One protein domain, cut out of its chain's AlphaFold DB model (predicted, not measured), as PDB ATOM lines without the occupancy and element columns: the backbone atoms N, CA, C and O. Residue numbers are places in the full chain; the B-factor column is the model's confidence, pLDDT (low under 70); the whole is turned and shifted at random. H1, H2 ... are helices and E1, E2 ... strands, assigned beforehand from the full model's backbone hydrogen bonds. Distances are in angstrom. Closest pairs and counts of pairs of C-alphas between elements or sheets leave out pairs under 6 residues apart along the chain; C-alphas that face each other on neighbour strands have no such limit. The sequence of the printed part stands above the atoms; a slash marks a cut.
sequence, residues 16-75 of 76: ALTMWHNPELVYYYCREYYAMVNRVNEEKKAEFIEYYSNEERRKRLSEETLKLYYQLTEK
ATOM      1  N   ALA A  16      96.075 162.004 203.006       96.44
ATOM      2  CA  ALA A  16      96.581 161.623 204.314       96.44
ATOM      3  C   ALA A  16      97.130 160.194 204.261       96.44
ATOM      4  O   ALA A  16      96.503 159.317 203.667       96.44
ATOM      5  N   LEU A  17      98.275 159.974 204.892       96.50
ATOM      6  CA  LEU A  17      98.875 158.667 205.109       96.50
ATOM      7  C   LEU A  17      99.182 158.513 206.597       96.50
ATOM      8  O   LEU A  17      99.884 159.344 207.176       96.50
ATOM      9  N   THR A  18      98.647 157.451 207.189       96.19
ATOM     10  CA  THR A  18      98.939 157.049 208.565       96.19
ATOM     11  C   THR A  18     100.122 156.087 208.571       96.19
ATOM     12  O   THR A  18     100.175 155.160 207.761       96.19
ATOM     13  N   MET A  19     101.069 156.291 209.485       95.12
ATOM     14  CA  MET A  19     102.240 155.422 209.600       95.12
ATOM     15  C   MET A  19     101.885 154.112 210.306       95.12
ATOM     16  O   MET A  19     101.185 154.113 211.316       95.12
ATOM     17  N   TRP A  20     102.400 152.982 209.813       94.50
ATOM     18  CA  TRP A  20     102.040 151.668 210.371       94.50
ATOM     19  C   TRP A  20     102.517 151.463 211.817       94.50
ATOM     20  O   TRP A  20     101.891 150.718 212.562       94.50
ATOM     21  N   HIS A  21     103.621 152.110 212.204       93.06
ATOM     22  CA  HIS A  21     104.239 151.971 213.527       93.06
ATOM     23  C   HIS A  21     103.679 152.954 214.562       93.06
ATOM     24  O   HIS A  21     103.929 152.794 215.751       93.06
ATOM     25  N   ASN A  22     102.948 153.981 214.122       91.88
ATOM     26  CA  ASN A  22     102.284 154.929 215.005       91.88
ATOM     27  C   ASN A  22     101.024 155.488 214.315       91.88
ATOM     28  O   ASN A  22     101.135 156.397 213.486       91.88
ATOM     29  N   PRO A  23      99.830 154.978 214.670       86.25
ATOM     30  CA  PRO A  23      98.566 155.421 214.088       86.25
ATOM     31  C   PRO A  23      98.218 156.898 214.327       86.25
ATOM     32  O   PRO A  23      97.395 157.451 213.597       86.25
ATOM     33  N   GLU A  24      98.827 157.547 215.323       91.62
ATOM     34  CA  GLU A  24      98.631 158.974 215.605       91.62
ATOM     35  C   GLU A  24      99.434 159.871 214.648       91.62
ATOM     36  O   GLU A  24      99.106 161.046 214.466       91.62
ATOM     37  N   LEU A  25     100.463 159.325 213.985       93.38
ATOM     38  CA  LEU A  25     101.244 160.049 212.987       93.38
ATOM     39  C   LEU A  25     100.544 160.020 211.629       93.38
ATOM     40  O   LEU A  25     100.561 159.019 210.906       93.38
ATOM     41  N   VAL A  26      99.969 161.168 211.267       95.50
ATOM     42  CA  VAL A  26      99.329 161.403 209.970       95.50
ATOM     43  C   VAL A  26     100.102 162.460 209.189       95.50
ATOM     44  O   VAL A  26     100.121 163.637 209.554       95.50
ATOM     45  N   TYR A  27     100.682 162.052 208.062       95.81
ATOM     46  CA  TYR A  27     101.346 162.946 207.115       95.81
ATOM     47  C   TYR A  27     100.483 163.163 205.875       95.81
ATOM     48  O   TYR A  27      99.671 162.320 205.501       95.81
ATOM     49  N   TYR A  28     100.656 164.306 205.215       97.12
ATOM     50  CA  TYR A  28      99.967 164.612 203.963       97.12
ATOM     51  C   TYR A  28     100.968 164.566 202.821       97.12
ATOM     52  O   TYR A  28     102.035 165.160 202.919       97.12
ATOM     53  N   TYR A  29     100.620 163.905 201.722       96.81
ATOM     54  CA  TYR A  29     101.457 163.833 200.525       96.81
ATOM     55  C   TYR A  29     100.636 164.171 199.286       96.81
ATOM     56  O   TYR A  29      99.452 163.845 199.216       96.81
ATOM     57  N   CYS A  30     101.251 164.820 198.296       96.31
ATOM     58  CA  CYS A  30     100.635 164.933 196.976       96.31
ATOM     59  C   CYS A  30     100.611 163.556 196.291       96.31
ATOM     60  O   CYS A  30     101.262 162.614 196.745       96.31
ATOM     61  N   ARG A  31      99.880 163.434 195.179       94.19
ATOM     62  CA  ARG A  31      99.687 162.161 194.464       94.19
ATOM     63  C   ARG A  31     100.990 161.401 194.176       94.19
ATOM     64  O   ARG A  31     101.021 160.189 194.360       94.19
ATOM     65  N   GLU A  32     102.025 162.110 193.731       91.62
ATOM     66  CA  GLU A  32     103.332 161.538 193.386       91.62
ATOM     67  C   GLU A  32     103.997 160.885 194.605       91.62
ATOM     68  O   GLU A  32     104.283 159.687 194.602       91.62
ATOM     69  N   TYR A  33     104.151 161.646 195.691       95.88
ATOM     70  CA  TYR A  33     104.815 161.162 196.898       95.88
ATOM     71  C   TYR A  33     103.947 160.220 197.726       95.88
ATOM     72  O   TYR A  33     104.486 159.353 198.401       95.88
ATOM     73  N   TYR A  34     102.618 160.326 197.652       96.94
ATOM     74  CA  TYR A  34     101.727 159.418 198.368       96.94
ATOM     75  C   TYR A  34     101.965 157.968 197.946       96.94
ATOM     76  O   TYR A  34     102.140 157.109 198.803       96.94
ATOM     77  N   ALA A  35     102.012 157.691 196.639       94.38
ATOM     78  CA  ALA A  35     102.202 156.330 196.140       94.38
ATOM     79  C   ALA A  35     103.563 155.754 196.559       94.38
ATOM     80  O   ALA A  35     103.633 154.626 197.045       94.38
ATOM     81  N   MET A  36     104.627 156.550 196.417       95.94
ATOM     82  CA  MET A  36     105.980 156.154 196.806       95.94
ATOM     83  C   MET A  36     106.087 155.901 198.315       95.94
ATOM     84  O   MET A  36     106.553 154.843 198.727       95.94
ATOM     85  N   VAL A  37     105.631 156.843 199.146       96.44
ATOM     86  CA  VAL A  37     105.746 156.734 200.606       96.44
ATOM     87  C   VAL A  37     104.842 155.633 201.145       96.44
ATOM     88  O   VAL A  37     105.283 154.876 202.000       96.44
ATOM     89  N   ASN A  38     103.620 155.477 200.625       96.75
ATOM     90  CA  ASN A  38     102.734 154.385 201.029       96.75
ATOM     91  C   ASN A  38     103.356 153.016 200.733       96.75
ATOM     92  O   ASN A  38     103.310 152.128 201.576       96.75
ATOM     93  N   ARG A  39     103.991 152.862 199.564       96.75
ATOM     94  CA  ARG A  39     104.710 151.634 199.221       96.75
ATOM     95  C   ARG A  39     105.832 151.343 200.218       96.75
ATOM     96  O   ARG A  39     105.868 150.248 200.761       96.75
ATOM     97  N   VAL A  40     106.697 152.318 200.500       96.31
ATOM     98  CA  VAL A  40     107.794 152.146 201.470       96.31
ATOM     99  C   VAL A  40     107.255 151.874 202.880       96.31
ATOM    100  O   VAL A  40     107.808 151.051 203.601       96.31
ATOM    101  N   ASN A  41     106.167 152.537 203.280       96.56
ATOM    102  CA  ASN A  41     105.506 152.325 204.568       96.56
ATOM    103  C   ASN A  41     105.049 150.862 204.710       96.56
ATOM    104  O   ASN A  41     105.390 150.217 205.698       96.56
ATOM    105  N   GLU A  42     104.365 150.311 203.705       97.31
ATOM    106  CA  GLU A  42     103.943 148.904 203.717       97.31
ATOM    107  C   GLU A  42     105.120 147.921 203.584       97.31
ATOM    108  O   GLU A  42     105.136 146.905 204.275       97.31
ATOM    109  N   GLU A  43     106.144 148.226 202.776       98.00
ATOM    110  CA  GLU A  43     107.367 147.409 202.686       98.00
ATOM    111  C   GLU A  43     108.062 147.311 204.054       98.00
ATOM    112  O   GLU A  43     108.395 146.217 204.503       98.00
ATOM    113  N   LYS A  44     108.197 148.428 204.782       97.50
ATOM    114  CA  LYS A  44     108.793 148.436 206.129       97.50
ATOM    115  C   LYS A  44     107.951 147.721 207.173       97.50
ATOM    116  O   LYS A  44     108.512 147.079 208.058       97.50
ATOM    117  N   LYS A  45     106.627 147.788 207.060       97.44
ATOM    118  CA  LYS A  45     105.724 146.988 207.890       97.44
ATOM    119  C   LYS A  45     105.937 145.492 207.646       97.44
ATOM    120  O   LYS A  45     106.061 144.736 208.605       97.44
ATOM    121  N   ALA A  46     106.008 145.070 206.383       97.56
ATOM    122  CA  ALA A  46     106.238 143.674 206.021       97.56
ATOM    123  C   ALA A  46     107.617 143.184 206.488       97.56
ATOM    124  O   ALA A  46     107.705 142.126 207.105       97.56
ATOM    125  N   GLU A  47     108.675 143.976 206.285       97.88
ATOM    126  CA  GLU A  47     110.021 143.680 206.798       97.88
ATOM    127  C   GLU A  47     110.030 143.510 208.324       97.88
ATOM    128  O   GLU A  47     110.677 142.598 208.837       97.88
ATOM    129  N   PHE A  48     109.311 144.366 209.058       97.25
ATOM    130  CA  PHE A  48     109.191 144.264 210.512       97.25
ATOM    131  C   PHE A  48     108.520 142.950 210.931       97.25
ATOM    132  O   PHE A  48     109.061 142.230 211.772       97.25
ATOM    133  N   ILE A  49     107.374 142.620 210.326       96.88
ATOM    134  CA  ILE A  49     106.647 141.375 210.606       96.88
ATOM    135  C   ILE A  49     107.537 140.167 210.302       96.88
ATOM    136  O   ILE A  49     107.685 139.288 211.145       96.88
ATOM    137  N   GLU A  50     108.189 140.152 209.142       97.69
ATOM    138  CA  GLU A  50     109.063 139.057 208.723       97.69
ATOM    139  C   GLU A  50     110.269 138.904 209.655       97.69
ATOM    140  O   GLU A  50     110.590 137.801 210.099       97.69
ATOM    141  N   TYR A  51     110.923 140.008 210.023       96.88
ATOM    142  CA  TYR A  51     112.082 139.973 210.911       96.88
ATOM    143  C   TYR A  51     111.732 139.398 212.287       96.88
ATOM    144  O   TYR A  51     112.519 138.625 212.845       96.88
ATOM    145  N   TYR A  52     110.555 139.751 212.808       97.06
ATOM    146  CA  TYR A  52     110.022 139.289 214.085       97.06
ATOM    147  C   TYR A  52     109.105 138.059 213.956       97.06
ATOM    148  O   TYR A  52     108.513 137.631 214.939       97.06
ATOM    149  N   SER A  53     109.036 137.396 212.801       95.88
ATOM    150  CA  SER A  53     108.381 136.082 212.683       95.88
ATOM    151  C   SER A  53     109.131 135.001 213.480       95.88
ATOM    152  O   SER A  53     108.547 134.020 213.948       95.88
ATOM    153  N   ASN A  54     110.420 135.235 213.739       96.31
ATOM    154  CA  ASN A  54     111.257 134.424 214.607       96.31
ATOM    155  C   ASN A  54     111.025 134.750 216.098       96.31
ATOM    156  O   ASN A  54     111.225 135.882 216.547       96.31
ATOM    157  N   GLU A  55     110.674 133.732 216.884       95.25
ATOM    158  CA  GLU A  55     110.367 133.871 218.312       95.25
ATOM    159  C   GLU A  55     111.537 134.416 219.148       95.25
ATOM    160  O   GLU A  55     111.338 135.289 219.993       95.25
ATOM    161  N   GLU A  56     112.770 133.985 218.875       96.50
ATOM    162  CA  GLU A  56     113.965 134.432 219.606       96.50
ATOM    163  C   GLU A  56     114.257 135.921 219.397       96.50
ATOM    164  O   GLU A  56     114.835 136.585 220.262       96.50
ATOM    165  N   ARG A  57     113.835 136.470 218.254       95.31
ATOM    166  CA  ARG A  57     113.897 137.911 217.995       95.31
ATOM    167  C   ARG A  57     112.760 138.646 218.698       95.31
ATOM    168  O   ARG A  57     113.015 139.699 219.280       95.31
ATOM    169  N   ARG A  58     111.539 138.091 218.712       96.12
ATOM    170  CA  ARG A  58     110.390 138.692 219.421       96.12
ATOM    171  C   ARG A  58     110.595 138.803 220.918       96.12
ATOM    172  O   ARG A  58     110.204 139.811 221.489       96.12
ATOM    173  N   LYS A  59     111.244 137.820 221.545       94.94
ATOM    174  CA  LYS A  59     111.549 137.836 222.989       94.94
ATOM    175  C   LYS A  59     112.374 139.051 223.432       94.94
ATOM    176  O   LYS A  59     112.421 139.352 224.615       94.94
ATOM    177  N   ARG A  60     113.033 139.737 222.491       94.62
ATOM    178  CA  ARG A  60     113.855 140.932 222.738       94.62
ATOM    179  C   ARG A  60     113.088 142.244 222.555       94.62
ATOM    180  O   ARG A  60     113.673 143.306 222.741       94.62
ATOM    181  N   LEU A  61     111.825 142.186 222.131       94.69
ATOM    182  CA  LEU A  61     110.985 143.368 221.967       94.69
ATOM    183  C   LEU A  61     110.556 143.927 223.324       94.69
ATOM    184  O   LEU A  61     110.331 143.180 224.274       94.69
ATOM    185  N   SER A  62     110.384 145.249 223.388       95.81
ATOM    186  CA  SER A  62     109.622 145.865 224.473       95.81
ATOM    187  C   SER A  62     108.157 145.425 224.412       95.81
ATOM    188  O   SER A  62     107.662 145.052 223.346       95.81
ATOM    189  N   GLU A  63     107.439 145.521 225.532       95.31
ATOM    190  CA  GLU A  63     106.011 145.176 225.600       95.31
ATOM    191  C   GLU A  63     105.174 145.928 224.553       95.31
ATOM    192  O   GLU A  63     104.329 145.335 223.884       95.31
ATOM    193  N   GLU A  64     105.450 147.220 224.354       92.81
ATOM    194  CA  GLU A  64     104.764 148.055 223.365       92.81
ATOM    195  C   GLU A  64     104.993 147.559 221.931       92.81
ATOM    196  O   GLU A  64     104.045 147.388 221.162       92.81
ATOM    197  N   THR A  65     106.245 147.256 221.580       93.88
ATOM    198  CA  THR A  65     106.590 146.779 220.233       93.88
ATOM    199  C   THR A  65     106.057 145.368 219.988       93.88
ATOM    200  O   THR A  65     105.647 145.036 218.877       93.88
ATOM    201  N   LEU A  66     106.026 144.533 221.029       95.12
ATOM    202  CA  LEU A  66     105.445 143.196 220.967       95.12
ATOM    203  C   LEU A  66     103.927 143.259 220.750       95.12
ATOM    204  O   LEU A  66     103.394 142.536 219.910       95.12
ATOM    205  N   LYS A  67     103.235 144.169 221.446       94.00
ATOM    206  CA  LYS A  67     101.809 144.434 221.225       94.00
ATOM    207  C   LYS A  67     101.543 144.901 219.796       94.00
ATOM    208  O   LYS A  67     100.606 144.408 219.174       94.00
ATOM    209  N   LEU A  68     102.374 145.800 219.264       94.00
ATOM    210  CA  LEU A  68     102.288 146.234 217.868       94.00
ATOM    211  C   LEU A  68     102.439 145.045 216.907       94.00
ATOM    212  O   LEU A  68     101.630 144.893 215.999       94.00
ATOM    213  N   TYR A  69     103.426 144.174 217.123       95.19
ATOM    214  CA  TYR A  69     103.611 142.972 216.307       95.19
ATOM    215  C   TYR A  69     102.358 142.081 216.288       95.19
ATOM    216  O   TYR A  69     101.901 141.695 215.211       95.19
ATOM    217  N   TYR A  70     101.765 141.799 217.452       94.69
ATOM    218  CA  TYR A  70     100.543 140.992 217.526       94.69
ATOM    219  C   TYR A  70      99.364 141.673 216.825       94.69
ATOM    220  O   TYR A  70      98.722 141.062 215.979       94.69
ATOM    221  N   GLN A  71      99.157 142.976 217.029       93.50
ATOM    222  CA  GLN A  71      98.107 143.724 216.324       93.50
ATOM    223  C   GLN A  71      98.235 143.687 214.792       93.50
ATOM    224  O   GLN A  71      97.230 143.785 214.085       93.50
ATOM    225  N   LEU A  72      99.463 143.592 214.274       93.31
ATOM    226  CA  LEU A  72      99.733 143.526 212.839       93.31
ATOM    227  C   LEU A  72      99.578 142.112 212.259       93.31
ATOM    228  O   LEU A  72      99.439 142.000 211.043       93.31
ATOM    229  N   THR A  73      99.606 141.067 213.092       93.19
ATOM    230  CA  THR A  73      99.612 139.653 212.667       93.19
ATOM    231  C   THR A  73      98.353 138.874 213.063       93.19
ATOM    232  O   THR A  73      98.039 137.888 212.412       93.19
ATOM    233  N   GLU A  74      97.579 139.329 214.050       82.50
ATOM    234  CA  GLU A  74      96.313 138.715 214.503       82.50
ATOM    235  C   GLU A  74      95.088 139.114 213.646       82.50
ATOM    236  O   GLU A  74      93.950 139.031 214.102       82.50
ATOM    237  N   LYS A  75      95.292 139.598 212.412       55.53
ATOM    238  CA  LYS A  75      94.224 140.081 211.512       55.53
ATOM    239  C   LYS A  75      93.853 139.114 210.375       55.53
ATOM    240  O   LYS A  75      93.409 139.586 209.329       55.53
TER     241      LYS A  75
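What this domain is: This is residues 16 to 75 of the 76 residues of an uncharacterized protein of Bacillus methanolicus (strain MGA3 / ATCC 53907) (UniProt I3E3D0). One long helix, H1, makes the longest axis, and the chain folds back along one side of it at both ends: the small hairpin of E1 and E2 lies beside residues 34 to 45, and H3 crosses near residue 49. The hairpin and H3 stay apart, and the short helix H2 lies at the turn between H1 and H3. The printed part has 60 residues, in the order E1, E2, H1, H2, H3, with an antiparallel sheet, E1 - E2, and a mixed class of helices and strands. It is loose, with a radius of gyration of the C-alphas of 13.1 A, and spans 40 by 20 by 20 A, only just a rod.

How they stand to each other: Look first at E1, residues 16 to 19, and E2, residues 22 to 29, an antiparallel hairpin at 142 degrees; N 17 and O 27 are within hydrogen-bond range at 2.8 A. E2 bends by 63 degrees at residue 25. Next comes H1, residues 31 to 51; its closest C-alphas with E1 are those of Asn 41 and Met 19, 6.8 A apart. H2, residues 55 to 58, is close to H1 but not clearly touching, with the closest C-alphas, those of Tyr 51 and Arg 57, 7.6 A apart. H3, residues 63 to 73, only just touches H1, through residue 49 of H1 alone, with 3 pairs of C-alphas within 8 A; the closest are those of Ile 49 and Tyr 69, 6.7 A. Their lines are only just about perpendicular, at 73 degrees. Every O i to N i+4 pair is within hydrogen-bond range in H3, 15 of 17 are in H1, and H2 is too short for one.

Where its parts are: Find C-alpha 16 at (96.581, 161.623, 204.314), where E1 begins; E2 then runs 17.0 A. From C-alpha 31 at (99.687, 162.161, 194.464), H1 runs 30.3 A. H3 runs 15.5 A to C-alpha 73 at (99.612, 139.653, 212.667).

The domain as a whole: The C-alphas of Cys 30 and Glu 56 are farthest apart, at 40.3 A. The printed part has no cut, and its four links are tight. Residue 75 alone has a pLDDT under 70.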